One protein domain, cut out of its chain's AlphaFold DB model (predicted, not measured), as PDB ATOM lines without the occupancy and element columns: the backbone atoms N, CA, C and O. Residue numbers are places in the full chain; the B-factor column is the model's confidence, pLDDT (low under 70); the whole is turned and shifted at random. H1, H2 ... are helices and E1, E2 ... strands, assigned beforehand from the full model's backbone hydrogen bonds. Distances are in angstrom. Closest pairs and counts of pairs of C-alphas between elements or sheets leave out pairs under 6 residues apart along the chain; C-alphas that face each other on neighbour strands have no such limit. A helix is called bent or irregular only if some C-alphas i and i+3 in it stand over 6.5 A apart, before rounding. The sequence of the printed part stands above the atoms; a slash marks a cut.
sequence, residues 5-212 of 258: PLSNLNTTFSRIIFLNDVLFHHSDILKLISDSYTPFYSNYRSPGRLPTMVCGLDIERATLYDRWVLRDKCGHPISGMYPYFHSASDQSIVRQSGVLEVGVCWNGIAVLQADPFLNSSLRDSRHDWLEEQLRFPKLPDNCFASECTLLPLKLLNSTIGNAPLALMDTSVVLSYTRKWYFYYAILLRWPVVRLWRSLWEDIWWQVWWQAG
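AT A GLANCE: This is residues 5 to 212 of the 258 residues of an uncharacterized protein of Lipomyces starkeyi NRRL Y-11557 (UniProt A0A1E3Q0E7). A strongly twisted five-stranded sheet makes the core, with short helices over both faces: H2 and H6 over one, H5 over the other, and H4 over the edge strand E3. The bent helix H7 runs off the sheet at one end of the domain, H1 lies off it at the other end, and residues 138 to 144 stick out. The 208 printed residues include seven named helices and five named strands, ordered H1 E1 H2 H3 E2 H4 E3 E4 H5 E5 H6 H7. The mixed sheet runs E1 E4 E2 E5 E3; the class is mixed, with under half of the residues in named elements. The whole is compact, with a radius of gyration of the C-alphas of 18.0 A and spans of 56 by 40 by 35 A.

HOW THE PARTS SIT: H1, residues 5 to 8, is not on the sheet. Edge strand E1, residues 15 to 19, is antiparallel to E4, residues 109 to 113; N 16 and O 112, 2.9 A apart, are within hydrogen-bond range. H2, residues 26 to 33, has a height of 7.8 A over the sheet; H3, residues 35 to 41, only grazes it. E2, residues 53 to 60, is antiparallel to E4 (N 111 and O 54, 2.8 A) and parallel to E5, residues 166 to 174 (N 57 and O 172, 2.8 A). E1, H2, H3 and E2 form a split strand-helix-strand unit, two strands running the same way with E4 between them; its crossover is left-handed. H4, residues 88 to 95, is over E3, residues 99 to 104, and the closest C-alphas, of Ile 93 and Leu 100, are 6.7 A apart. E3 is antiparallel to E5 (N 102 and O 166, 2.9 A). With H2 on one face and H4 on the other, there are three layers, helices on both faces of a sheet. H5, residues 147 to 157, is on the opposite face from H2; H6, residues 178 to 189, is on the same face as H2. H7, residues 191 to 210, was assigned as one helix by its hydrogen bonds but is bent, C-alphas 199 and 202 being 6.7 A apart; its arms H7a, residues 191 to 199, and H7b, residues 202 to 210, are near each other at 36 degrees, only just a steep tilt. H3 and H6 are only just irregular: C-alphas 36 and 39 are 6.9 A apart, 185 and 188 6.7 A. Every O i to N i+4 pair is within hydrogen-bond range in H2, H4, H7a and H7b, against 1 of 3 in H3 (O i to N i+3: 3 of 4), 6 of 7 in H5 and 6 of 8 in H6; H1 is too short for such a pair.

IN THESE COORDINATES: H1 begins at C-alpha 5, (206.198, 118.413, 193.981). E2 is 21.9 A long, E5 17.8 A, H6 15.6 A and H5 14.9 A. E5 bends by 88 degrees at residue 171. H7b ends at C-alpha 210, (197.042, 76.023, 171.509).

THE WHOLE: The C-alphas farthest apart, of Asn 10 and Ala 211, are 56.3 A apart. The printed part has no cut. The long links are H3 to E2, E2 to H4 and E4 to H5. Mean pLDDT of the printed part is 84.0; residues under 70 include 38 to 49 and 159 to 164.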
ATOM      1  N   PRO A   5     206.895 117.418 193.168       84.44
ATOM      2  CA  PRO A   5     206.198 118.413 193.981       84.44
ATOM      3  C   PRO A   5     205.287 117.827 195.070       84.44
ATOM      4  O   PRO A   5     205.026 118.517 196.052       84.44
ATOM      5  N   LEU A   6     204.820 116.577 194.935       83.25
ATOM      6  CA  LEU A   6     203.904 115.955 195.904       83.25
ATOM      7  C   LEU A   6     204.536 115.799 197.292       83.25
ATOM      8  O   LEU A   6     203.849 115.958 198.295       83.25
ATOM      9  N   SER A   7     205.852 115.580 197.347       81.00
ATOM     10  CA  SER A   7     206.605 115.461 198.604       81.00
ATOM     11  C   SER A   7     206.650 116.756 199.427       81.00
ATOM     12  O   SER A   7     206.840 116.715 200.645       81.00
ATOM     13  N   ASN A   8     206.440 117.903 198.772       84.75
ATOM     14  CA  ASN A   8     206.460 119.228 199.392       84.75
ATOM     15  C   ASN A   8     205.068 119.692 199.837       84.75
ATOM     16  O   ASN A   8     204.930 120.770 200.420       84.75
ATOM     17  N   LEU A   9     204.027 118.911 199.551       85.88
ATOM     18  CA  LEU A   9     202.677 119.225 199.984       85.88
ATOM     19  C   LEU A   9     202.542 118.973 201.486       85.88
ATOM     20  O   LEU A   9     202.771 117.870 201.973       85.88
ATOM     21  N   ASN A  10     202.096 119.992 202.219       86.69
ATOM     22  CA  ASN A  10     201.760 119.870 203.637       86.69
ATOM     23  C   ASN A  10     200.301 119.413 203.831       86.69
ATOM     24  O   ASN A  10     199.543 119.993 204.607       86.69
ATOM     25  N   THR A  11     199.867 118.437 203.035       89.06
ATOM     26  CA  THR A  11     198.516 117.871 203.090       89.06
ATOM     27  C   THR A  11     198.570 116.371 202.845       89.06
ATOM     28  O   THR A  11     199.445 115.878 202.133       89.06
ATOM     29  N   THR A  12     197.640 115.643 203.454       87.69
ATOM     30  CA  THR A  12     197.507 114.200 203.287       87.69
ATOM     31  C   THR A  12     196.501 113.890 202.187       87.69
ATOM     32  O   THR A  12     195.473 114.548 202.030       87.69
ATOM     33  N   PHE A  13     196.791 112.851 201.419       90.44
ATOM     34  CA  PHE A  13     195.884 112.270 200.439       90.44
ATOM     35  C   PHE A  13     196.064 110.752 200.481       90.44
ATOM     36  O   PHE A  13     197.113 110.261 200.885       90.44
ATOM     37  N   SER A  14     195.024 109.996 200.124       86.75
ATOM     38  CA  SER A  14     195.026 108.529 200.225       86.75
ATOM     39  C   SER A  14     195.372 107.838 198.906       86.75
ATOM     40  O   SER A  14     195.998 106.774 198.897       86.75
ATOM     41  N   ARG A  15     194.989 108.451 197.781       89.62
ATOM     42  CA  ARG A  15     195.142 107.909 196.429       89.62
ATOM     43  C   ARG A  15     195.679 108.972 195.477       89.62
ATOM     44  O   ARG A  15     195.330 110.143 195.598       89.62
ATOM     45  N   ILE A  16     196.474 108.541 194.506       91.81
ATOM     46  CA  ILE A  16     196.889 109.339 193.344       91.81
ATOM     47  C   ILE A  16     196.286 108.675 192.118       91.81
ATOM     48  O   ILE A  16     196.449 107.471 191.942       91.81
ATOM     49  N   ILE A  17     195.598 109.443 191.278       93.75
ATOM     50  CA  ILE A  17     194.986 108.925 190.055       93.75
ATOM     51  C   ILE A  17     195.714 109.539 188.865       93.75
ATOM     52  O   ILE A  17     195.734 110.758 188.710       93.75
ATOM     53  N   PHE A  18     196.286 108.689 188.021       93.44
ATOM     54  CA  PHE A  18     196.749 109.056 186.691       93.44
ATOM     55  C   PHE A  18     195.646 108.726 185.703       93.44
ATOM     56  O   PHE A  18     195.157 107.597 185.675       93.44
ATOM     57  N   LEU A  19     195.257 109.717 184.908       93.44
ATOM     58  CA  LEU A  19     194.267 109.566 183.856       93.44
ATOM     59  C   LEU A  19     194.892 110.014 182.545       93.44
ATOM     60  O   LEU A  19     195.379 111.143 182.454       93.44
ATOM     61  N   ASN A  20     194.858 109.138 181.551       92.44
ATOM     62  CA  ASN A  20     195.155 109.511 180.179       92.44
ATOM     63  C   ASN A  20     193.901 110.077 179.478       92.44
ATOM     64  O   ASN A  20     192.829 110.187 180.080       92.44
ATOM     65  N   ASP A  21     194.006 110.407 178.194       93.69
ATOM     66  CA  ASP A  21     192.917 110.863 177.317       93.69
ATOM     67  C   ASP A  21     191.976 109.727 176.862       93.69
ATOM     68  O   ASP A  21     191.600 109.602 175.695       93.69
ATOM     69  N   VAL A  22     191.555 108.888 177.811       94.50
ATOM     70  CA  VAL A  22     190.686 107.729 177.574       94.50
ATOM     71  C   VAL A  22     189.213 108.027 177.848       94.50
ATOM     72  O   VAL A  22     188.849 108.833 178.704       94.50
ATOM     73  N   LEU A  23     188.335 107.307 177.152       95.38
ATOM     74  CA  LEU A  23     186.917 107.209 177.478       95.38
ATOM     75  C   LEU A  23     186.708 106.154 178.566       95.38
ATOM     76  O   LEU A  23     187.176 105.021 178.442       95.38
ATOM     77  N   PHE A  24     185.956 106.526 179.597       94.44
ATOM     78  CA  PHE A  24     185.609 105.682 180.738       94.44
ATOM     79  C   PHE A  24     184.227 106.058 181.280       94.44
ATOM     80  O   PHE A  24     183.719 107.151 181.009       94.44
ATOM     81  N   HIS A  25     183.612 105.172 182.066       94.25
ATOM     82  CA  HIS A  25     182.425 105.523 182.840       94.25
ATOM     83  C   HIS A  25     182.844 106.015 184.228       94.25
ATOM     84  O   HIS A  25     183.758 105.466 184.834       94.25
ATOM     85  N   HIS A  26     182.170 107.018 184.794       92.56
ATOM     86  CA  HIS A  26     182.555 107.570 186.104       92.56
ATOM     87  C   HIS A  26     182.591 106.507 187.225       92.56
ATOM     88  O   HIS A  26     183.397 106.601 188.149       92.56
ATOM     89  N   SER A  27     181.750 105.469 187.132       92.88
ATOM     90  CA  SER A  27     181.757 104.337 188.070       92.88
ATOM     91  C   SER A  27     183.051 103.533 188.033       92.88
ATOM     92  O   SER A  27     183.384 102.900 189.026       92.88
ATOM     93  N   ASP A  28     183.772 103.546 186.913       92.75
ATOM     94  CA  ASP A  28     185.024 102.814 186.751       92.75
ATOM     95  C   ASP A  28     186.119 103.428 187.626       92.75
ATOM     96  O   ASP A  28     186.813 102.706 188.334       92.75
ATOM     97  N   ILE A  29     186.208 104.764 187.677       92.19
ATOM     98  CA  ILE A  29     187.123 105.459 188.597       92.19
ATOM     99  C   ILE A  29     186.750 105.147 190.042       92.19
ATOM    100  O   ILE A  29     187.620 104.777 190.827       92.19
ATOM    101  N   LEU A  30     185.461 105.263 190.386       92.75
ATOM    102  CA  LEU A  30     184.979 104.953 191.735       92.75
ATOM    103  C   LEU A  30     185.311 103.512 192.132       92.75
ATOM    104  O   LEU A  30     185.642 103.251 193.285       92.75
ATOM    105  N   LYS A  31     185.266 102.585 191.173       91.19
ATOM    106  CA  LYS A  31     185.656 101.199 191.388       91.19
ATOM    107  C   LYS A  31     187.157 101.060 191.643       91.19
ATOM    108  O   LYS A  31     187.515 100.407 192.613       91.19
ATOM    109  N   LEU A  32     188.009 101.704 190.843       91.00
ATOM    110  CA  LEU A  32     189.471 101.632 190.990       91.00
ATOM    111  C   LEU A  32     189.983 102.253 192.302       91.00
ATOM    112  O   LEU A  32     190.984 101.789 192.842       91.00
ATOM    113  N   ILE A  33     189.313 103.285 192.825       90.69
ATOM    114  CA  ILE A  33     189.676 103.907 194.116       90.69
ATOM    115  C   ILE A  33     189.079 103.186 195.327       90.69
ATOM    116  O   ILE A  33     189.531 103.413 196.450       90.69
ATOM    117  N   SER A  34     188.044 102.373 195.109       84.12
ATOM    118  CA  SER A  34     187.282 101.715 196.165       84.12
ATOM    119  C   SER A  34     188.116 100.652 196.871       84.12
ATOM    120  O   SER A  34     188.831  99.860 196.255       84.12
ATOM    121  N   ASP A  35     187.918 100.537 198.182       68.06
ATOM    122  CA  ASP A  35     188.509  99.482 199.005       68.06
ATOM    123  C   ASP A  35     187.850  98.108 198.763       68.06
ATOM    124  O   ASP A  35     188.124  97.140 199.471       68.06
ATOM    125  N   SER A  36     187.017  97.972 197.723       70.12
ATOM    126  CA  SER A  36     186.445  96.698 197.263       70.12
ATOM    127  C   SER A  36     187.490  95.650 196.874       70.12
ATOM    128  O   SER A  36     187.146  94.478 196.741       70.12
ATOM    129  N   TYR A  37     188.755  96.038 196.717       74.75
ATOM    130  CA  TYR A  37     189.869  95.110 196.507       74.75
ATOM    131  C   TYR A  37     190.418  94.509 197.817       74.75
ATOM    132  O   TYR A  37     191.172  93.538 197.775       74.75
ATOM    133  N   THR A  38     190.007  95.013 198.988       62.91
ATOM    134  CA  THR A  38     190.461  94.531 200.309       62.91
ATOM    135  C   THR A  38     190.188  93.037 200.553       62.91
ATOM    136  O   THR A  38     191.083  92.370 201.062       62.91
ATOM    137  N   PRO A  39     189.034  92.447 200.171       57.50
ATOM    138  CA  PRO A  39     188.801  91.005 200.329       57.50
ATOM    139  C   PRO A  39     189.698  90.135 199.437       57.50
ATOM    140  O   PRO A  39     190.043  89.016 199.806       57.50
ATOM    141  N   PHE A  40     190.105  90.643 198.267       60.44
ATOM    142  CA  PHE A  40     191.092  89.968 197.417       60.44
ATOM    143  C   PHE A  40     192.464  89.946 198.108       60.44
ATOM    144  O   PHE A  40     193.196  88.964 198.037       60.44
ATOM    145  N   TYR A  41     192.758  91.014 198.852       55.56
ATOM    146  CA  TYR A  41     193.986  91.187 199.615       55.56
ATOM    147  C   TYR A  41     193.990  90.446 200.967       55.56
ATOM    148  O   TYR A  41     195.039  89.986 201.400       55.56
ATOM    149  N   SER A  42     192.840  90.251 201.629       49.69
ATOM    150  CA  SER A  42     192.776  89.605 202.955       49.69
ATOM    151  C   SER A  42     193.176  88.127 202.956       49.69
ATOM    152  O   SER A  42     193.473  87.579 204.013       49.69
ATOM    153  N   ASN A  43     193.177  87.481 201.785       50.78
ATOM    154  CA  ASN A  43     193.696  86.121 201.605       50.78
ATOM    155  C   ASN A  43     195.232  86.074 201.557       50.78
ATOM    156  O   ASN A  43     195.818  85.004 201.723       50.78
ATOM    157  N   TYR A  44     195.887  87.220 201.357       50.91
ATOM    158  CA  TYR A  44     197.321  87.371 201.539       50.91
ATOM    159  C   TYR A  44     197.599  87.711 203.007       50.91
ATOM    160  O   TYR A  44     196.795  88.322 203.705       50.91
ATOM    161  N   ARG A  45     198.748  87.242 203.492       44.41
ATOM    162  CA  ARG A  45     199.158  87.031 204.897       44.41
ATOM    163  C   ARG A  45     199.277  88.314 205.763       44.41
ATOM    164  O   ARG A  45     199.901  88.285 206.819       44.41
ATOM    165  N   SER A  46     198.647  89.412 205.344       50.69
ATOM    166  CA  SER A  46     198.574  90.714 206.012       50.69
ATOM    167  C   SER A  46     197.145  91.291 205.903       50.69
ATOM    168  O   SER A  46     196.866  92.070 205.000       50.69
ATOM    169  N   PRO A  47     196.195  90.922 206.775       51.41
ATOM    170  CA  PRO A  47     194.837  91.470 206.721       51.41
ATOM    171  C   PRO A  47     194.833  93.003 206.887       51.41
ATOM    172  O   PRO A  47     195.439  93.530 207.816       51.41
ATOM    173  N   GLY A  48     194.123  93.710 205.997       54.28
ATOM    174  CA  GLY A  48     193.832  95.146 206.132       54.28
ATOM    175  C   GLY A  48     194.725  96.127 205.359       54.28
ATOM    176  O   GLY A  48     194.589  97.328 205.577       54.28
ATOM    177  N   ARG A  49     195.610  95.668 204.462       63.19
ATOM    178  CA  ARG A  49     196.414  96.560 203.602       63.19
ATOM    179  C   ARG A  49     195.800  96.650 202.195       63.19
ATOM    180  O   ARG A  49     195.091  95.759 201.742       63.19
ATOM    181  N   LEU A  50     195.964  97.802 201.557       72.94
ATOM    182  CA  LEU A  50     195.362  98.113 200.260       72.94
ATOM    183  C   LEU A  50     196.359  97.806 199.134       72.94
ATOM    184  O   LEU A  50     197.566  97.816 199.385       72.94
ATOM    185  N   PRO A  51     195.895  97.548 197.899       80.00
ATOM    186  CA  PRO A  51     196.804  97.410 196.769       80.00
ATOM    187  C   PRO A  51     197.602  98.705 196.574       80.00
ATOM    188  O   PRO A  51     197.044  99.808 196.625       80.00
ATOM    189  N   THR A  52     198.903  98.553 196.323       83.69
ATOM    190  CA  THR A  52     199.814  99.668 196.027       83.69
ATOM    191  C   THR A  52     199.445 100.337 194.710       83.69
ATOM    192  O   THR A  52     199.626 101.545 194.552       83.69
ATOM    193  N   MET A  53     198.910  99.550 193.775       89.19
ATOM    194  CA  MET A  53     198.490 100.008 192.463       89.19
ATOM    195  C   MET A  53     197.277  99.228 191.955       89.19
ATOM    196  O   MET A  53     197.224  98.007 192.092       89.19
ATOM    197  N   VAL A  54     196.340  99.925 191.314       92.75
ATOM    198  CA  VAL A  54     195.223  99.322 190.576       92.75
ATOM    199  C   VAL A  54     195.070 100.010 189.221       92.75
ATOM    200  O   VAL A  54     195.071 101.239 189.164       92.75
ATOM    201  N   CYS A  55     194.904  99.251 188.137       94.56
ATOM    202  CA  CYS A  55     194.660  99.808 186.801       94.56
ATOM    203  C   CYS A  55     193.478  99.156 186.084       94.56
ATOM    204  O   CYS A  55     193.045  98.051 186.425       94.56
ATOM    205  N   GLY A  56     192.990  99.846 185.052       94.50
ATOM    206  CA  GLY A  56     192.014  99.315 184.105       94.50
ATOM    207  C   GLY A  56     192.635  98.540 182.939       94.50
ATOM    208  O   GLY A  56     193.846  98.340 182.849       94.50
ATOM    209  N   LEU A  57     191.770  98.111 182.024       94.44
ATOM    210  CA  LEU A  57     192.091  97.472 180.753       94.44
ATOM    211  C   LEU A  57     191.998  98.506 179.622       94.44
ATOM    212  O   LEU A  57     190.899  98.912 179.246       94.44
ATOM    213  N   ASP A  58     193.145  98.914 179.081       94.00
ATOM    214  CA  ASP A  58     193.220  99.906 178.001       94.00
ATOM    215  C   ASP A  58     193.165  99.251 176.622       94.00
ATOM    216  O   ASP A  58     194.083  98.543 176.211       94.00
ATOM    217  N   ILE A  59     192.072  99.464 175.900       93.00
ATOM    218  CA  ILE A  59     191.839  98.849 174.602       93.00
ATOM    219  C   ILE A  59     191.917  99.894 173.497       93.00
ATOM    220  O   ILE A  59     191.096 100.816 173.402       93.00
ATOM    221  N   GLU A  60     192.835  99.653 172.566       89.25
ATOM    222  CA  GLU A  60     192.895 100.378 171.311       89.25
ATOM    223  C   GLU A  60     192.701  99.414 170.142       89.25
ATOM    224  O   GLU A  60     193.376  98.392 169.989       89.25
ATOM    225  N   ARG A  61     191.756  99.760 169.270       88.62
ATOM    226  CA  ARG A  61     191.353  98.905 168.157       88.62
ATOM    227  C   ARG A  61     190.849  97.552 168.658       88.62
ATOM    228  O   ARG A  61     190.023  97.510 169.560       88.62
ATOM    229  N   ALA A  62     191.306  96.469 168.045       85.44
ATOM    230  CA  ALA A  62     190.926  95.111 168.412       85.44
ATOM    231  C   ALA A  62     191.900  94.480 169.429       85.44
ATOM    232  O   ALA A  62     191.909  93.261 169.589       85.44
ATOM    233  N   THR A  63     192.770  95.278 170.059       90.31
ATOM    234  CA  THR A  63     193.918  94.779 170.825       90.31
ATOM    235  C   THR A  63     194.118  95.538 172.127       90.31
ATOM    236  O   THR A  63     193.736  96.697 172.258       90.31
ATOM    237  N   LEU A  64     194.767  94.889 173.086       91.94
ATOM    238  CA  LEU A  64     195.229  95.552 174.300       91.94
ATOM    239  C   LEU A  64     196.337  96.559 173.970       91.94
ATOM    240  O   LEU A  64     197.310  96.223 173.282       91.94
ATOM    241  N   TYR A  65     196.167  97.784 174.453       90.50
ATOM    242  CA  TYR A  65     197.116  98.882 174.330       90.50
ATOM    243  C   TYR A  65     198.103  98.892 175.510       90.50
ATOM    244  O   TYR A  65     197.913  98.170 176.490       90.50
ATOM    245  N   ASP A  66     199.199  99.649 175.399       85.81
ATOM    246  CA  ASP A  66     200.230  99.789 176.445       85.81
ATOM    247  C   ASP A  66     200.778  98.461 177.004       85.81
ATOM    248  O   ASP A  66     201.078  98.297 178.190       85.81
ATOM    249  N   ARG A  67     200.975  97.497 176.101       86.88
ATOM    250  CA  ARG A  67     201.564  96.171 176.388       86.88
ATOM    251  C   ARG A  67     203.031  96.229 176.807       86.88
ATOM    252  O   ARG A  67     203.553  95.250 177.321       86.88
ATOM    253  N   TRP A  68     203.699  97.351 176.540       81.19
ATOM    254  CA  TRP A  68     205.046  97.612 177.041       81.19
ATOM    255  C   TRP A  68     205.028  97.656 178.571       81.19
ATOM    256  O   TRP A  68     205.877  97.053 179.234       81.19
ATOM    257  N   VAL A  69     204.064  98.393 179.129       88.12
ATOM    258  CA  VAL A  69     204.029  98.710 180.554       88.12
ATOM    259  C   VAL A  69     203.358  97.604 181.348       88.12
ATOM    260  O   VAL A  69     203.836  97.305 182.433       88.12
ATOM    261  N   LEU A  70     202.306  96.969 180.823       90.94
ATOM    262  CA  LEU A  70     201.636  95.859 181.499       90.94
ATOM    263  C   LEU A  70     202.514  94.603 181.516       90.94
ATOM    264  O   LEU A  70     202.882  94.081 180.463       90.94
ATOM    265  N   ARG A  71     202.788  94.080 182.713       88.56
ATOM    266  CA  ARG A  71     203.512  92.816 182.905       88.56
ATOM    267  C   ARG A  71     202.711  91.878 183.784       88.56
ATOM    268  O   ARG A  71     202.037  92.321 184.713       88.56
ATOM    269  N   ASP A  72     202.803  90.581 183.517       87.75
ATOM    270  CA  ASP A  72     202.220  89.592 184.424       87.75
ATOM    271  C   ASP A  72     202.895  89.644 185.809       87.75
ATOM    272  O   ASP A  72     203.899  90.334 186.003       87.75
ATOM    273  N   LYS A  73     202.356  88.913 186.789       83.94
ATOM    274  CA  LYS A  73     202.893  88.865 188.166       83.94
ATOM    275  C   LYS A  73     204.379  88.477 188.274       83.94
ATOM    276  O   LYS A  73     204.995  88.682 189.313       83.94
ATOM    277  N   CYS A  74     204.950  87.911 187.216       80.50
ATOM    278  CA  CYS A  74     206.332  87.459 187.137       80.50
ATOM    279  C   CYS A  74     207.211  88.378 186.269       80.50
ATOM    280  O   CYS A  74     208.385  88.075 186.062       80.50
ATOM    281  N   GLY A  75     206.669  89.477 185.737       81.69
ATOM    282  CA  GLY A  75     207.393  90.395 184.858       81.69
ATOM    283  C   GLY A  75     207.390  90.016 183.378       81.69
ATOM    284  O   GLY A  75     208.044  90.686 182.574       81.69
ATOM    285  N   HIS A  76     206.666  88.969 182.979       81.88
ATOM    286  CA  HIS A  76     206.603  88.569 181.578       81.88
ATOM    287  C   HIS A  76     205.755  89.544 180.759       81.88
ATOM    288  O   HIS A  76     204.785  90.121 181.270       81.88
ATOM    289  N   PRO A  77     206.099  89.730 179.471       84.25
ATOM    290  CA  PRO A  77     205.232  90.444 178.554       84.25
ATOM    291  C   PRO A  77     203.903  89.707 178.391       84.25
ATOM    292  O   PRO A  77     203.780  88.501 178.602       84.25
ATOM    293  N   ILE A  78     202.910  90.472 177.969       87.81
ATOM    294  CA  ILE A  78     201.563  90.000 177.688       87.81
ATOM    295  C   ILE A  78     201.270  90.103 176.187       87.81
ATOM    296  O   ILE A  78     201.912  90.848 175.438       87.81
ATOM    297  N   SER A  79     200.290  89.337 175.725       89.31
ATOM    298  CA  SER A  79     199.772  89.403 174.364       89.31
ATOM    299  C   SER A  79     198.746  90.519 174.222       89.31
ATOM    300  O   SER A  79     197.940  90.783 175.111       89.31
ATOM    301  N   GLY A  80     198.726  91.162 173.059       89.94
ATOM    302  CA  GLY A  80     197.634  92.067 172.711       89.94
ATOM    303  C   GLY A  80     196.378  91.371 172.221       89.94
ATOM    304  O   GLY A  80     195.342  92.024 172.111       89.94
ATOM    305  N   MET A  81     196.462  90.069 171.941       89.44
ATOM    306  CA  MET A  81     195.310  89.261 171.563       89.44
ATOM    307  C   MET A  81     194.614  88.749 172.808       89.44
ATOM    308  O   MET A  81     195.260  88.268 173.736       89.44
ATOM    309  N   TYR A  82     193.289  88.809 172.809       90.31
ATOM    310  CA  TYR A  82     192.486  88.251 173.884       90.31
ATOM    311  C   TYR A  82     192.760  86.736 174.040       90.31
ATOM    312  O   TYR A  82     192.968  86.037 173.043       90.31
ATOM    313  N   PRO A  83     192.787  86.193 175.271       93.12
ATOM    314  CA  PRO A  83     192.596  86.842 176.579       93.12
ATOM    315  C   PRO A  83     193.900  87.343 177.242       93.12
ATOM    316  O   PRO A  83     194.072  87.219 178.451       93.12
ATOM    317  N   TYR A  84     194.795  87.931 176.449       92.31
ATOM    318  CA  TYR A  84     195.956  88.768 176.795       92.31
ATOM    319  C   TYR A  84     197.104  88.109 177.566       92.31
ATOM    320  O   TYR A  84     198.265  88.343 177.253       92.31
ATOM    321  N   PHE A  85     196.828  87.262 178.548       90.75
ATOM    322  CA  PHE A  85     197.844  86.646 179.395       90.75
ATOM    323  C   PHE A  85     198.239  85.262 178.885       90.75
ATOM    324  O   PHE A  85     197.467  84.575 178.215       90.75
ATOM    325  N   HIS A  86     199.452  84.834 179.230       86.94
ATOM    326  CA  HIS A  86     199.970  83.524 178.836       86.94
ATOM    327  C   HIS A  86     199.535  82.401 179.790       86.94
ATOM    328  O   HIS A  86     199.437  81.253 179.355       86.94
ATOM    329  N   SER A  87     199.240  82.705 181.063       86.31
ATOM    330  CA  SER A  87     198.739  81.713 182.025       86.31
ATOM    331  C   SER A  87     197.266  81.395 181.803       86.31
ATOM    332  O   SER A  87     196.429  82.296 181.823       86.31
ATOM    333  N   ALA A  88     196.914  80.112 181.727       87.31
ATOM    334  CA  ALA A  88     195.523  79.667 181.671       87.31
ATOM    335  C   ALA A  88     194.671  80.187 182.851       87.31
ATOM    336  O   ALA A  88     193.498  80.517 182.648       87.31
ATOM    337  N   SER A  89     195.254  80.315 184.055       87.19
ATOM    338  CA  SER A  89     194.572  80.894 185.226       87.19
ATOM    339  C   SER A  89     194.170  82.342 184.974       87.19
ATOM    340  O   SER A  89     193.016  82.715 185.165       87.19
ATOM    341  N   ASP A  90     195.099  83.140 184.464       89.81
ATOM    342  CA  ASP A  90     194.915  84.579 184.291       89.81
ATOM    343  C   ASP A  90     193.970  84.840 183.117       89.81
ATOM    344  O   ASP A  90     193.047  85.648 183.215       89.81
ATOM    345  N   GLN A  91     194.094  84.045 182.049       92.00
ATOM    346  CA  GLN A  91     193.135  84.042 180.949       92.00
ATOM    347  C   GLN A  91     191.704  83.754 181.429       92.00
ATOM    348  O   GLN A  91     190.755  84.364 180.942       92.00
ATOM    349  N   SER A  92     191.517  82.815 182.364       91.44
ATOM    350  CA  SER A  92     190.190  82.506 182.914       91.44
ATOM    351  C   SER A  92     189.590  83.680 183.692       91.44
ATOM    352  O   SER A  92     188.397  83.955 183.552       91.44
ATOM    353  N   ILE A  93     190.419  84.432 184.422       91.81
ATOM    354  CA  ILE A  93     190.001  85.631 185.154       91.81
ATOM    355  C   ILE A  93     189.598  86.739 184.172       91.81
ATOM    356  O   ILE A  93     188.532  87.337 184.324       91.81
ATOM    357  N   VAL A  94     190.387  86.959 183.114       93.00
ATOM    358  CA  VAL A  94     190.065  87.917 182.038       93.00
ATOM    359  C   VAL A  94     188.736  87.568 181.370       93.00
ATOM    360  O   VAL A  94     187.879  88.437 181.187       93.00
ATOM    361  N   ARG A  95     188.511  86.285 181.047       92.56
ATOM    362  CA  ARG A  95     187.244  85.810 180.459       92.56
ATOM    363  C   ARG A  95     186.049  86.167 181.339       92.56
ATOM    364  O   ARG A  95     185.000  86.539 180.815       92.56
ATOM    365  N   GLN A  96     186.212  86.114 182.656       91.69
ATOM    366  CA  GLN A  96     185.165  86.409 183.634       91.69
ATOM    367  C   GLN A  96     185.040  87.903 183.976       91.69
ATOM    368  O   GLN A  96     184.182  88.268 184.777       91.69
ATOM    369  N   SER A  97     185.844  88.777 183.355       91.75
ATOM    370  CA  SER A  97     185.945  90.194 183.734       91.75
ATOM    371  C   SER A  97     186.301  90.371 185.220       91.75
ATOM    372  O   SER A  97     185.719  91.209 185.905       91.75
ATOM    373  N   GLY A  98     187.202  89.531 185.736       90.81
ATOM    374  CA  GLY A  98     187.637  89.554 187.128       90.81
ATOM    375  C   GLY A  98     188.832  90.473 187.395       90.81
ATOM    376  O   GLY A  98     189.285  91.231 186.533       90.81
ATOM    377  N   VAL A  99     189.347  90.374 188.617       90.81
ATOM    378  CA  VAL A  99     190.539  91.089 189.084       90.81
ATOM    379  C   VAL A  99     191.687  90.094 189.172       90.81
ATOM    380  O   VAL A  99     191.511  89.015 189.737       90.81
ATOM    381  N   LEU A 100     192.843  90.444 188.614       88.88
ATOM    382  CA  LEU A 100     194.044  89.617 188.670       88.88
ATOM    383  C   LEU A 100     195.251  90.402 189.175       88.88
ATOM    384  O   LEU A 100     195.351  91.615 188.984       88.88
ATOM    385  N   GLU A 101     196.162  89.673 189.809       87.88
ATOM    386  CA  GLU A 101     197.477  90.160 190.207       87.88
ATOM    387  C   GLU A 101     198.383  90.284 188.980       87.88
ATOM    388  O   GLU A 101     198.516  89.355 188.178       87.88
ATOM    389  N   VAL A 102     199.016  91.442 188.855       89.50
ATOM    390  CA  VAL A 102     199.975  91.769 187.803       89.50
ATOM    391  C   VAL A 102     201.265  92.261 188.442       89.50
ATOM    392  O   VAL A 102     201.284  92.663 189.602       89.50
ATOM    393  N   GLY A 103     202.364  92.213 187.696       86.94
ATOM    394  CA  GLY A 103     203.644  92.707 188.188       86.94
ATOM    395  C   GLY A 103     203.648  94.227 188.203       86.94
ATOM    396  O   GLY A 103     204.100  94.833 189.156       86.94
ATOM    397  N   VAL A 104     203.108  94.848 187.157       89.25
ATOM    398  CA  VAL A 104     202.913  96.298 187.028       89.25
ATOM    399  C   VAL A 104     201.806  96.552 186.004       89.25
ATOM    400  O   VAL A 104     201.568  95.718 185.126       89.25
ATOM    401  N   CYS A 105     201.166  97.714 186.069       92.25
ATOM    402  CA  CYS A 105     200.223  98.182 185.056       92.25
ATOM    403  C   CYS A 105     200.259  99.714 184.980       92.25
ATOM    404  O   CYS A 105     200.717 100.356 185.912       92.25
ATOM    405  N   TRP A 106     199.799 100.315 183.882       92.31
ATOM    406  CA  TRP A 106     199.562 101.774 183.787       92.31
ATOM    407  C   TRP A 106     198.527 102.092 182.698       92.31
ATOM    408  O   TRP A 106     198.547 103.128 182.050       92.31
ATOM    409  N   ASN A 107     197.663 101.130 182.399       92.38
ATOM    410  CA  ASN A 107     196.863 101.128 181.184       92.38
ATOM    411  C   ASN A 107     195.686 102.104 181.326       92.38
ATOM    412  O   ASN A 107     194.736 101.809 182.051       92.38
ATOM    413  N   GLY A 108     195.755 103.248 180.634       91.88
ATOM    414  CA  GLY A 108     194.722 104.290 180.550       91.88
ATOM    415  C   GLY A 108     194.447 105.059 181.853       91.88
ATOM    416  O   GLY A 108     194.564 106.283 181.890       91.88
ATOM    417  N   ILE A 109     194.076 104.353 182.924       95.31
ATOM    418  CA  ILE A 109     193.877 104.888 184.276       95.31
ATOM    419  C   ILE A 109     194.631 104.006 185.267       95.31
ATOM    420  O   ILE A 109     194.442 102.786 185.301       95.31
ATOM    421  N   ALA A 110     195.436 104.645 186.110       94.25
ATOM    422  CA  ALA A 110     196.189 104.009 187.179       94.25
ATOM    423  C   ALA A 110     195.942 104.724 188.509       94.25
ATOM    424  O   ALA A 110     196.070 105.944 188.607       94.25
ATOM    425  N   VAL A 111     195.617 103.959 189.543       93.56
ATOM    426  CA  VAL A 111     195.433 104.442 190.912       93.56
ATOM    427  C   VAL A 111     196.580 103.921 191.761       93.56
ATOM    428  O   VAL A 111     196.738 102.712 191.901       93.56
ATOM    429  N   LEU A 112     197.366 104.824 192.340       90.19
ATOM    430  CA  LEU A 112     198.439 104.501 193.277       90.19
ATOM    431  C   LEU A 112     198.028 104.813 194.712       90.19
ATOM    432  O   LEU A 112     197.288 105.768 194.979       90.19
ATOM    433  N   GLN A 113     198.569 104.045 195.652       87.56
ATOM    434  CA  GLN A 113     198.589 104.449 197.049       87.56
ATOM    435  C   GLN A 113     199.473 105.691 197.224       87.56
ATOM    436  O   GLN A 113     200.587 105.759 196.712       87.56
ATOM    437  N   ALA A 114     198.955 106.675 197.951       87.75
ATOM    438  CA  ALA A 114     199.599 107.971 198.128       87.75
ATOM    439  C   ALA A 114     200.733 107.992 199.157       87.75
ATOM    440  O   ALA A 114     201.640 108.807 199.040       87.75
ATOM    441  N   ASP A 115     200.673 107.109 200.152       85.44
ATOM    442  CA  ASP A 115     201.564 107.115 201.316       85.44
ATOM    443  C   ASP A 115     203.074 107.213 200.977       85.44
ATOM    444  O   ASP A 115     203.751 108.067 201.553       85.44
ATOM    445  N   PRO A 116     203.603 106.496 199.962       83.69
ATOM    446  CA  PRO A 116     205.000 106.632 199.520       83.69
ATOM    447  C   PRO A 116     205.412 108.038 199.055       83.69
ATOM    448  O   PRO A 116     206.597 108.366 199.030       83.69
ATOM    449  N   PHE A 117     204.447 108.858 198.641       85.50
ATOM    450  CA  PHE A 117     204.661 110.191 198.076       85.50
ATOM    451  C   PHE A 117     204.493 111.306 199.111       85.50
ATOM    452  O   PHE A 117     204.807 112.458 198.816       85.50
ATOM    453  N   LEU A 118     204.014 110.977 200.313       86.12
ATOM    454  CA  LEU A 118     203.867 111.932 201.405       86.12
ATOM    455  C   LEU A 118     205.220 112.233 202.057       86.12
ATOM    456  O   LEU A 118     206.136 111.398 202.083       86.12
ATOM    457  N   ASN A 119     205.318 113.433 202.632       83.44
ATOM    458  CA  ASN A 119     206.397 113.798 203.543       83.44
ATOM    459  C   ASN A 119     206.474 112.775 204.690       83.44
ATOM    460  O   ASN A 119     205.433 112.328 205.168       83.44
ATOM    461  N   SER A 120     207.676 112.421 205.155       78.25
ATOM    462  CA  SER A 120     207.876 111.409 206.207       78.25
ATOM    463  C   SER A 120     207.065 111.677 207.481       78.25
ATOM    464  O   SER A 120     206.602 110.732 208.111       78.25
ATOM    465  N   SER A 121     206.824 112.947 207.820       81.50
ATOM    466  CA  SER A 121     205.980 113.354 208.956       81.50
ATOM    467  C   SER A 121     204.479 113.081 208.779       81.50
ATOM    468  O   SER A 121     203.746 113.045 209.764       81.50
ATOM    469  N   LEU A 122     204.020 112.900 207.538       84.62
ATOM    470  CA  LEU A 122     202.616 112.710 207.160       84.62
ATOM    471  C   LEU A 122     202.289 111.266 206.749       84.62
ATOM    472  O   LEU A 122     201.127 110.974 206.462       84.62
ATOM    473  N   ARG A 123     203.292 110.381 206.693       81.56
ATOM    474  CA  ARG A 123     203.107 108.965 206.352       81.56
ATOM    475  C   ARG A 123     202.392 108.222 207.470       81.56
ATOM    476  O   ARG A 123     202.637 108.452 208.654       81.56
ATOM    477  N   ASP A 124     201.527 107.299 207.086       76.31
ATOM    478  CA  ASP A 124     200.849 106.408 208.014       76.31
ATOM    479  C   ASP A 124     201.823 105.319 208.475       76.31
ATOM    480  O   ASP A 124     202.258 104.475 207.693       76.31
ATOM    481  N   SER A 125     202.124 105.312 209.775       68.06
ATOM    482  CA  SER A 125     203.046 104.366 210.414       68.06
ATOM    483  C   SER A 125     202.638 102.896 210.273       68.06
ATOM    484  O   SER A 125     203.417 102.016 210.623       68.06
ATOM    485  N   ARG A 126     201.410 102.610 209.819       66.19
ATOM    486  CA  ARG A 126     200.939 101.251 209.512       66.19
ATOM    487  C   ARG A 126     201.461 100.720 208.179       66.19
ATOM    488  O   ARG A 126     201.332  99.523 207.928       66.19
ATOM    489  N   HIS A 127     201.991 101.575 207.307       67.81
ATOM    490  CA  HIS A 127     202.557 101.141 206.038       67.81
ATOM    491  C   HIS A 127     204.079 101.041 206.135       67.81
ATOM    492  O   HIS A 127     204.787 102.034 206.269       67.81
ATOM    493  N   ASP A 128     204.584  99.812 206.022       66.12
ATOM    494  CA  ASP A 128     206.018  99.535 206.063       66.12
ATOM    495  C   ASP A 128     206.690  99.900 204.729       66.12
ATOM    496  O   ASP A 128     206.841  99.033 203.861       66.12
ATOM    497  N   TRP A 129     207.061 101.168 204.536       72.56
ATOM    498  CA  TRP A 129     207.883 101.623 203.405       72.56
ATOM    499  C   TRP A 129     209.336 101.813 203.837       72.56
ATOM    500  O   TRP A 129     209.617 102.529 204.795       72.56
ATOM    501  N   LEU A 130     210.263 101.202 203.101       68.94
ATOM    502  CA  LEU A 130     211.699 101.252 203.401       68.94
ATOM    503  C   LEU A 130     212.372 102.563 202.997       68.94
ATOM    504  O   LEU A 130     213.430 102.895 203.527       68.94
ATOM    505  N   GLU A 131     211.810 103.278 202.023       69.88
ATOM    506  CA  GLU A 131     212.495 104.404 201.390       69.88
ATOM    507  C   GLU A 131     211.889 105.750 201.770       69.88
ATOM    508  O   GLU A 131     210.699 106.009 201.584       69.88
ATOM    509  N   GLU A 132     212.739 106.657 202.250       65.25
ATOM    510  CA  GLU A 132     212.352 108.040 202.533       65.25
ATOM    511  C   GLU A 132     212.075 108.837 201.251       65.25
ATOM    512  O   GLU A 132     211.203 109.702 201.245       65.25
ATOM    513  N   GLN A 133     212.767 108.532 200.147       66.81
ATOM    514  CA  GLN A 133     212.604 109.218 198.863       66.81
ATOM    515  C   GLN A 133     212.589 108.227 197.701       66.81
ATOM    516  O   GLN A 133     213.566 107.517 197.474       66.81
ATOM    517  N   LEU A 134     211.513 108.249 196.912       75.12
ATOM    518  CA  LEU A 134     211.413 107.472 195.679       75.12
ATOM    519  C   LEU A 134     212.339 108.066 194.616       75.12
ATOM    520  O   LEU A 134     212.092 109.151 194.088       75.12
ATOM    521  N   ARG A 135     213.411 107.345 194.290       74.38
ATOM    522  CA  ARG A 135     214.305 107.675 193.174       74.38
ATOM    523  C   ARG A 135     214.312 106.535 192.170       74.38
ATOM    524  O   ARG A 135     214.404 105.367 192.554       74.38
ATOM    525  N   PHE A 136     214.243 106.873 190.884       72.19
ATOM    526  CA  PHE A 136     214.382 105.861 189.845       72.19
ATOM    527  C   PHE A 136     215.804 105.310 189.804       72.19
ATOM    528  O   PHE A 136     216.765 106.070 189.969       72.19
ATOM    529  N   PRO A 137     215.954 103.994 189.577       70.56
ATOM    530  CA  PRO A 137     217.260 103.431 189.304       70.56
ATOM    531  C   PRO A 137     217.818 104.067 188.027       70.56
ATOM    532  O   PRO A 137     217.107 104.224 187.034       70.56
ATOM    533  N   LYS A 138     219.105 104.427 188.046       73.88
ATOM    534  CA  LYS A 138     219.802 104.854 186.831       73.88
ATOM    535  C   LYS A 138     219.893 103.650 185.888       73.88
ATOM    536  O   LYS A 138     220.493 102.639 186.248       73.88
ATOM    537  N   LEU A 139     219.294 103.763 184.706       75.88
ATOM    538  CA  LEU A 139     219.392 102.740 183.666       75.88
ATOM    539  C   LEU A 139     220.749 102.827 182.939       75.88
ATOM    540  O   LEU A 139     221.361 103.899 182.924       75.88
ATOM    541  N   PRO A 140     221.229 101.726 182.330       78.25
ATOM    542  CA  PRO A 140     222.392 101.751 181.440       78.25
ATOM    543  C   PRO A 140     222.190 102.696 180.241       78.25
ATOM    544  O   PRO A 140     221.073 102.833 179.749       78.25
ATOM    545  N   ASP A 141     223.270 103.284 179.714       69.50
ATOM    546  CA  ASP A 141     223.219 104.395 178.738       69.50
ATOM    547  C   ASP A 141     222.563 104.058 177.374       69.50
ATOM    548  O   ASP A 141     222.233 104.963 176.613       69.50
ATOM    549  N   ASN A 142     222.314 102.778 177.071       72.69
ATOM    550  CA  ASN A 142     221.676 102.310 175.827       72.69
ATOM    551  C   ASN A 142     220.315 101.641 176.063       72.69
ATOM    552  O   ASN A 142     219.893 100.794 175.278       72.69
ATOM    553  N   CYS A 143     219.670 101.951 177.181       73.44
ATOM    554  CA  CYS A 143     218.618 101.123 177.735       73.44
ATOM    555  C   CYS A 143     217.410 101.976 178.115       73.44
ATOM    556  O   CYS A 143     217.501 102.856 178.970       73.44
ATOM    557  N   PHE A 144     216.272 101.708 177.480       76.12
ATOM    558  CA  PHE A 144     215.041 102.455 177.720       76.12
ATOM    559  C   PHE A 144     214.072 101.605 178.535       76.12
ATOM    560  O   PHE A 144     213.849 100.436 178.223       76.12
ATOM    561  N   ALA A 145     213.483 102.196 179.568       79.75
ATOM    562  CA  ALA A 145     212.356 101.628 180.290       79.75
ATOM    563  C   ALA A 145     211.367 102.745 180.614       79.75
ATOM    564  O   ALA A 145     211.761 103.888 180.847       79.75
ATOM    565  N   SER A 146     210.080 102.411 180.618       83.31
ATOM    566  CA  SER A 146     209.043 103.374 180.967       83.31
ATOM    567  C   SER A 146     209.094 103.697 182.459       83.31
ATOM    568  O   SER A 146     209.171 102.791 183.295       83.31
ATOM    569  N   GLU A 147     208.977 104.977 182.817       85.38
ATOM    570  CA  GLU A 147     208.758 105.392 184.210       85.38
ATOM    571  C   GLU A 147     207.489 104.740 184.782       85.38
ATOM    572  O   GLU A 147     207.454 104.372 185.954       85.38
ATOM    573  N   CYS A 148     206.494 104.480 183.927       87.56
ATOM    574  CA  CYS A 148     205.267 103.767 184.268       87.56
ATOM    575  C   CYS A 148     205.491 102.282 184.605       87.56
ATOM    576  O   CYS A 148     204.615 101.642 185.176       87.56
ATOM    577  N   THR A 149     206.658 101.723 184.271       86.75
ATOM    578  CA  THR A 149     207.099 100.388 184.704       86.75
ATOM    579  C   THR A 149     208.002 100.488 185.933       86.75
ATOM    580  O   THR A 149     207.834  99.729 186.885       86.75
ATOM    581  N   LEU A 150     208.947 101.434 185.940       86.38
ATOM    582  CA  LEU A 150     209.929 101.570 187.018       86.38
ATOM    583  C   LEU A 150     209.314 102.056 188.330       86.38
ATOM    584  O   LEU A 150     209.690 101.549 189.386       86.38
ATOM    585  N   LEU A 151     208.383 103.015 188.285       86.31
ATOM    586  CA  LEU A 151     207.756 103.557 189.488       86.31
ATOM    587  C   LEU A 151     206.954 102.486 190.229       86.31
ATOM    588  O   LEU A 151     207.264 102.258 191.399       86.31
ATOM    589  N   PRO A 152     205.989 101.783 189.600       85.94
ATOM    590  CA  PRO A 152     205.252 100.750 190.310       85.94
ATOM    591  C   PRO A 152     206.167  99.631 190.787       85.94
ATOM    592  O   PRO A 152     206.074  99.245 191.943       85.94
ATOM    593  N   LEU A 153     207.120  99.174 189.970       84.81
ATOM    594  CA  LEU A 153     208.042  98.119 190.392       84.81
ATOM    595  C   LEU A 153     208.885  98.531 191.608       84.81
ATOM    596  O   LEU A 153     209.119  97.732 192.513       84.81
ATOM    597  N   LYS A 154     209.323  99.793 191.663       84.44
ATOM    598  CA  LYS A 154     210.049 100.336 192.812       84.44
ATOM    599  C   LYS A 154     209.175 100.357 194.060       84.44
ATOM    600  O   LYS A 154     209.622  99.898 195.108       84.44
ATOM    601  N   LEU A 155     207.935 100.832 193.932       82.94
ATOM    602  CA  LEU A 155     206.956 100.808 195.017       82.94
ATOM    603  C   LEU A 155     206.751  99.378 195.521       82.94
ATOM    604  O   LEU A 155     206.808  99.142 196.726       82.94
ATOM    605  N   LEU A 156     206.615  98.420 194.604       79.38
ATOM    606  CA  LEU A 156     206.405  97.017 194.935       79.38
ATOM    607  C   LEU A 156     207.626  96.357 195.609       79.38
ATOM    608  O   LEU A 156     207.498  95.456 196.429       79.38
ATOM    609  N   ASN A 157     208.836  96.816 195.314       78.88
ATOM    610  CA  ASN A 157     210.039  96.297 195.970       78.88
ATOM    611  C   ASN A 157     210.362  97.002 197.295       78.88
ATOM    612  O   ASN A 157     211.142  96.488 198.092       78.88
ATOM    613  N   SER A 158     209.782  98.180 197.535       75.31
ATOM    614  CA  SER A 158     210.079  99.021 198.702       75.31
ATOM    615  C   SER A 158     209.212  98.750 199.938       75.31
ATOM    616  O   SER A 158     209.463  99.346 200.987       75.31
ATOM    617  N   THR A 159     208.208  97.869 199.857       67.75
ATOM    618  CA  THR A 159     207.388  97.495 201.021       67.75
ATOM    619  C   THR A 159     207.959  96.297 201.775       67.75
ATOM    620  O   THR A 159     208.233  95.262 201.168       67.75
ATOM    621  N   ILE A 160     208.054  96.393 203.103       50.84
ATOM    622  CA  ILE A 160     208.397  95.255 203.975       50.84
ATOM    623  C   ILE A 160     207.142  94.410 204.239       50.84
ATOM    624  O   ILE A 160     206.058  94.948 204.479       50.84
ATOM    625  N   GLY A 161     207.302  93.082 204.229       52.59
ATOM    626  CA  GLY A 161     206.214  92.125 204.456       52.59
ATOM    627  C   GLY A 161     205.420  91.817 203.182       52.59
ATOM    628  O   GLY A 161     205.506  92.556 202.213       52.59
ATOM    629  N   ASN A 162     204.728  90.667 203.182       51.53
ATOM    630  CA  ASN A 162     204.088  89.994 202.035       51.53
ATOM    631  C   ASN A 162     203.761  90.890 200.824       51.53
ATOM    632  O   ASN A 162     203.040  91.874 200.967       51.53
ATOM    633  N   ALA A 163     204.279  90.451 199.667       50.72
ATOM    634  CA  ALA A 163     204.257  91.076 198.346       50.72
ATOM    635  C   ALA A 163     203.181  92.166 198.176       50.72
ATOM    636  O   ALA A 163     201.982  91.867 198.222       50.72
ATOM    637  N   PRO A 164     203.579  93.426 197.962       56.72
ATOM    638  CA  PRO A 164     202.628  94.433 197.538       56.72
ATOM    639  C   PRO A 164     202.081  94.032 196.172       56.72
ATOM    640  O   PRO A 164     202.753  93.394 195.362       56.72
ATOM    641  N   LEU A 165     200.821  94.379 195.955       75.75
ATOM    642  CA  LEU A 165     200.039  93.842 194.859       75.75
ATOM    643  C   LEU A 165     199.728  94.972 193.888       75.75
ATOM    644  O   LEU A 165     199.063  95.943 194.266       75.75
ATOM    645  N   ALA A 166     200.199  94.850 192.650       87.56
ATOM    646  CA  ALA A 166     199.584  95.567 191.550       87.56
ATOM    647  C   ALA A 166     198.404  94.728 191.051       87.56
ATOM    648  O   ALA A 166     198.524  93.528 190.799       87.56
ATOM    649  N   LEU A 167     197.238  95.356 190.963       90.56
ATOM    650  CA  LEU A 167     196.009  94.719 190.517       90.56
ATOM    651  C   LEU A 167     195.563  95.302 189.188       90.56
ATOM    652  O   LEU A 167     195.600  96.511 188.965       90.56
ATOM    653  N   MET A 168     195.064  94.433 188.326       92.56
ATOM    654  CA  MET A 168     194.372  94.835 187.116       92.56
ATOM    655  C   MET A 168     192.909  94.425 187.225       92.56
ATOM    656  O   MET A 168     192.597  93.246 187.401       92.56
ATOM    657  N   ASP A 169     191.999  95.389 187.115       94.00
ATOM    658  CA  ASP A 169     190.567  95.113 187.056       94.00
ATOM    659  C   ASP A 169     190.113  95.063 185.595       94.00
ATOM    660  O   ASP A 169     189.891  96.086 184.946       94.00
ATOM    661  N   THR A 170     189.934  93.851 185.068       93.75
ATOM    662  CA  THR A 170     189.538  93.646 183.661       93.75
ATOM    663  C   THR A 170     188.085  94.036 183.388       93.75
ATOM    664  O   THR A 170     187.661  94.136 182.233       93.75
ATOM    665  N   SER A 171     187.302  94.300 184.437       93.19
ATOM    666  CA  SER A 171     185.975  94.886 184.294       93.19
ATOM    667  C   SER A 171     186.010  96.407 184.106       93.19
ATOM    668  O   SER A 171     184.996  96.969 183.699       93.19
ATOM    669  N   VAL A 172     187.132  97.084 184.313       95.06
ATOM    670  CA  VAL A 172     187.273  98.501 183.962       95.06
ATOM    671  C   VAL A 172     187.865  98.576 182.562       95.06
ATOM    672  O   VAL A 172     189.027  98.250 182.374       95.06
ATOM    673  N   VAL A 173     187.058  98.942 181.565       94.88
ATOM    674  CA  VAL A 173     187.497  99.023 180.160       94.88
ATOM    675  C   VAL A 173     187.620 100.477 179.746       94.88
ATOM    676  O   VAL A 173     186.677 101.253 179.892       94.88
ATOM    677  N   LEU A 174     188.771 100.803 179.176       95.31
ATOM    678  CA  LEU A 174     189.167 102.137 178.754       95.31
ATOM    679  C   LEU A 174     189.468 102.109 177.255       95.31
ATOM    680  O   LEU A 174     189.879 101.077 176.723       95.31
ATOM    681  N   SER A 175     189.215 103.209 176.549       95.25
ATOM    682  CA  SER A 175     189.567 103.302 175.127       95.25
ATOM    683  C   SER A 175     189.667 104.741 174.638       95.25
ATOM    684  O   SER A 175     188.861 105.583 175.018       95.25
ATOM    685  N   TYR A 176     190.569 105.001 173.695       93.38
ATOM    686  CA  TYR A 176     190.754 106.316 173.061       93.38
ATOM    687  C   TYR A 176     189.690 106.661 172.010       93.38
ATOM    688  O   TYR A 176     189.627 107.782 171.513       93.38
ATOM    689  N   THR A 177     188.832 105.706 171.628       94.25
ATOM    690  CA  THR A 177     187.785 105.962 170.627       94.25
ATOM    691  C   THR A 177     186.430 105.435 171.066       94.25
ATOM    692  O   THR A 177     186.293 104.332 171.600       94.25
ATOM    693  N   ARG A 178     185.381 106.196 170.741       94.62
ATOM    694  CA  ARG A 178     184.002 105.853 171.105       94.62
ATOM    695  C   ARG A 178     183.548 104.510 170.535       94.62
ATOM    696  O   ARG A 178     182.803 103.791 171.193       94.62
ATOM    697  N   LYS A 179     183.996 104.168 169.321       94.69
ATOM    698  CA  LYS A 179     183.656 102.904 168.650       94.69
ATOM    699  C   LYS A 179     184.124 101.700 169.471       94.69
ATOM    700  O   LYS A 179     183.332 100.797 169.728       94.69
ATOM    701  N   TRP A 180     185.393 101.696 169.875       93.44
ATOM    702  CA  TRP A 180     185.983 100.580 170.611       93.44
ATOM    703  C   TRP A 180     185.523 100.559 172.068       93.44
ATOM    704  O   TRP A 180     185.174  99.488 172.561       93.44
ATOM    705  N   TYR A 181     185.357 101.727 172.695       94.44
ATOM    706  CA  TYR A 181     184.709 101.828 174.003       94.44
ATOM    707  C   TYR A 181     183.322 101.168 174.001       94.44
ATOM    708  O   TYR A 181     183.063 100.266 174.792       94.44
ATOM    709  N   PHE A 182     182.442 101.547 173.066       94.94
ATOM    710  CA  PHE A 182     181.101 100.965 172.968       94.94
ATOM    711  C   PHE A 182     181.147  99.446 172.746       94.94
ATOM    712  O   PHE A 182     180.395  98.697 173.367       94.94
ATOM    713  N   TYR A 183     182.051  98.971 171.891       93.94
ATOM    714  CA  TYR A 183     182.187  97.546 171.614       93.94
ATOM    715  C   TYR A 183     182.601  96.738 172.859       93.94
ATOM    716  O   TYR A 183     181.905  95.796 173.238       93.94
ATOM    717  N   TYR A 184     183.688  97.122 173.534       93.06
ATOM    718  CA  TYR A 184     184.240  96.352 174.654       93.06
ATOM    719  C   TYR A 184     183.521  96.595 175.988       93.06
ATOM    720  O   TYR A 184     183.335  95.656 176.767       93.06
ATOM    721  N   ALA A 185     183.105  97.832 176.267       92.75
ATOM    722  CA  ALA A 185     182.462  98.181 177.531       92.75
ATOM    723  C   ALA A 185     180.957  97.865 177.540       92.75
ATOM    724  O   ALA A 185     180.412  97.583 178.604       92.75
ATOM    725  N   ILE A 186     180.283  97.879 176.382       92.69
ATOM    726  CA  ILE A 186     178.823  97.706 176.303       92.69
ATOM    727  C   ILE A 186     178.463  96.416 175.560       92.69
ATOM    728  O   ILE A 186     177.905  95.503 176.169       92.69
ATOM    729  N   LEU A 187     178.803  96.310 174.271       93.62
ATOM    730  CA  LEU A 187     178.324  95.219 173.409       93.62
ATOM    731  C   LEU A 187     178.804  93.843 173.885       93.62
ATOM    732  O   LEU A 187     177.984  92.952 174.098       93.62
ATOM    733  N   LEU A 188     180.106  93.674 174.135       91.38
ATOM    734  CA  LEU A 188     180.664  92.406 174.628       91.38
ATOM    735  C   LEU A 188     180.196  92.038 176.043       91.38
ATOM    736  O   LEU A 188     180.380  90.903 176.488       91.38
ATOM    737  N   ARG A 189     179.589  92.981 176.768       90.50
ATOM    738  CA  ARG A 189     179.104  92.768 178.135       90.50
ATOM    739  C   ARG A 189     177.625  92.459 178.231       90.50
ATOM    740  O   ARG A 189     177.160  92.105 179.314       90.50
ATOM    741  N   TRP A 190     176.894  92.533 177.125       93.69
ATOM    742  CA  TRP A 190     175.502  92.109 177.095       93.69
ATOM    743  C   TRP A 190     175.375  90.621 177.439       93.69
ATOM    744  O   TRP A 190     176.155  89.825 176.919       93.69
ATOM    745  N   PRO A 191     174.397  90.206 178.268       92.81
ATOM    746  CA  PRO A 191     174.277  88.816 178.718       92.81
ATOM    747  C   PRO A 191     174.240  87.797 177.574       92.81
ATOM    748  O   PRO A 191     174.925  86.779 177.627       92.81
ATOM    749  N   VAL A 192     173.502  88.109 176.504       93.50
ATOM    750  CA  VAL A 192     173.402  87.257 175.308       93.50
ATOM    751  C   VAL A 192     174.748  87.143 174.592       93.50
ATOM    752  O   VAL A 192     175.155  86.047 174.213       93.50
ATOM    753  N   VAL A 193     175.475  88.256 174.453       91.75
ATOM    754  CA  VAL A 193     176.797  88.276 173.812       91.75
ATOM    755  C   VAL A 193     177.833  87.568 174.682       91.75
ATOM    756  O   VAL A 193     178.640  86.807 174.165       91.75
ATOM    757  N   ARG A 194     177.778  87.734 176.008       90.69
ATOM    758  CA  ARG A 194     178.638  87.017 176.959       90.69
ATOM    759  C   ARG A 194     178.440  85.511 176.879       90.69
ATOM    760  O   ARG A 194     179.431  84.786 176.869       90.69
ATOM    761  N   LEU A 195     177.187  85.059 176.802       91.38
ATOM    762  CA  LEU A 195     176.856  83.648 176.628       91.38
ATOM    763  C   LEU A 195     177.392  83.126 175.290       91.38
ATOM    764  O   LEU A 195     178.084  82.114 175.266       91.38
ATOM    765  N   TRP A 196     177.135  83.842 174.193       92.56
ATOM    766  CA  TRP A 196     177.647  83.473 172.873       92.56
ATOM    767  C   TRP A 196     179.182  83.408 172.845       92.56
ATOM    768  O   TRP A 196     179.745  82.400 172.424       92.56
ATOM    769  N   ARG A 197     179.862  84.432 173.369       91.00
ATOM    770  CA  ARG A 197     181.324  84.484 173.489       91.00
ATOM    771  C   ARG A 197     181.849  83.298 174.297       91.00
ATOM    772  O   ARG A 197     182.798  82.656 173.871       91.00
ATOM    773  N   SER A 198     181.214  82.970 175.423       88.12
ATOM    774  CA  SER A 198     181.623  81.839 176.266       88.12
ATOM    775  C   SER A 198     181.463  80.485 175.572       88.12
ATOM    776  O   SER A 198     182.264  79.588 175.818       88.12
ATOM    777  N   LEU A 199     180.427  80.317 174.745       89.88
ATOM    778  CA  LEU A 199     180.148  79.057 174.053       89.88
ATOM    779  C   LEU A 199     180.974  78.876 172.778       89.88
ATOM    780  O   LEU A 199     181.243  77.743 172.398       89.88
ATOM    781  N   TRP A 200     181.360  79.966 172.114       88.44
ATOM    782  CA  TRP A 200     181.985  79.910 170.791       88.44
ATOM    783  C   TRP A 200     183.357  80.575 170.761       88.44
ATOM    784  O   TRP A 200     184.355  79.932 170.439       88.44
ATOM    785  N   GLU A 201     183.416  81.858 171.102       87.75
ATOM    786  CA  GLU A 201     184.628  82.664 170.956       87.75
ATOM    787  C   GLU A 201     185.740  82.194 171.904       87.75
ATOM    788  O   GLU A 201     186.886  82.064 171.487       87.75
ATOM    789  N   ASP A 202     185.418  81.857 173.154       87.12
ATOM    790  CA  ASP A 202     186.401  81.371 174.126       87.12
ATOM    791  C   ASP A 202     186.998  80.015 173.712       87.12
ATOM    792  O   ASP A 202     188.191  79.794 173.926       87.12
ATOM    793  N   ILE A 203     186.212  79.138 173.073       87.38
ATOM    794  CA  ILE A 203     186.702  77.870 172.506       87.38
ATOM    795  C   ILE A 203     187.629  78.153 171.324       87.38
ATOM    796  O   ILE A 203     188.729  77.606 171.248       87.38
ATOM    797  N   TRP A 204     187.219  79.048 170.423       89.12
ATOM    798  CA  TRP A 204     188.042  79.445 169.284       89.12
ATOM    799  C   TRP A 204     189.376  80.054 169.731       89.12
ATOM    800  O   TRP A 204     190.430  79.662 169.232       89.12
ATOM    801  N   TRP A 205     189.358  80.932 170.736       88.25
ATOM    802  CA  TRP A 205     190.571  81.492 171.324       88.25
ATOM    803  C   TRP A 205     191.437  80.421 171.989       88.25
ATOM    804  O   TRP A 205     192.655  80.465 171.848       88.25
ATOM    805  N   GLN A 206     190.860  79.437 172.682       86.81
ATOM    806  CA  GLN A 206     191.650  78.326 173.227       86.81
ATOM    807  C   GLN A 206     192.399  77.573 172.121       86.81
ATOM    808  O   GLN A 206     193.597  77.339 172.264       86.81
ATOM    809  N   VAL A 207     191.735  77.269 171.003       87.00
ATOM    810  CA  VAL A 207     192.371  76.630 169.838       87.00
ATOM    811  C   VAL A 207     193.447  77.532 169.230       87.00
ATOM    812  O   VAL A 207     194.550  77.068 168.954       87.00
ATOM    813  N   TRP A 208     193.169  78.830 169.072       86.44
ATOM    814  CA  TRP A 208     194.130  79.823 168.574       86.44
ATOM    815  C   TRP A 208     195.418  79.849 169.404       86.44
ATOM    816  O   TRP A 208     196.528  79.854 168.865       86.44
ATOM    817  N   TRP A 209     195.275  79.838 170.729       85.12
ATOM    818  CA  TRP A 209     196.400  79.831 171.654       85.12
ATOM    819  C   TRP A 209     197.147  78.497 171.647       85.12
ATOM    820  O   TRP A 209     198.371  78.523 171.559       85.12
ATOM    821  N   GLN A 210     196.440  77.360 171.638       85.00
ATOM    822  CA  GLN A 210     197.042  76.023 171.509       85.00
ATOM    823  C   GLN A 210     197.809  75.839 170.191       85.00
ATOM    824  O   GLN A 210     198.807  75.125 170.149       85.00
ATOM    825  N   ALA A 211     197.380  76.513 169.122       85.00
ATOM    826  CA  ALA A 211     198.085  76.551 167.843       85.00
ATOM    827  C   ALA A 211     199.322  77.479 167.846       85.00
ATOM    828  O   ALA A 211     200.013  77.585 166.836       85.00
ATOM    829  N   GLY A 212     199.623  78.154 168.963       80.88
ATOM    830  CA  GLY A 212     200.802  79.013 169.129       80.88
ATOM    831  C   GLY A 212     200.652  80.436 168.588       80.88
ATOM    832  O   GLY A 212     201.598  81.224 168.642       80.88
TER     833      GLY A 212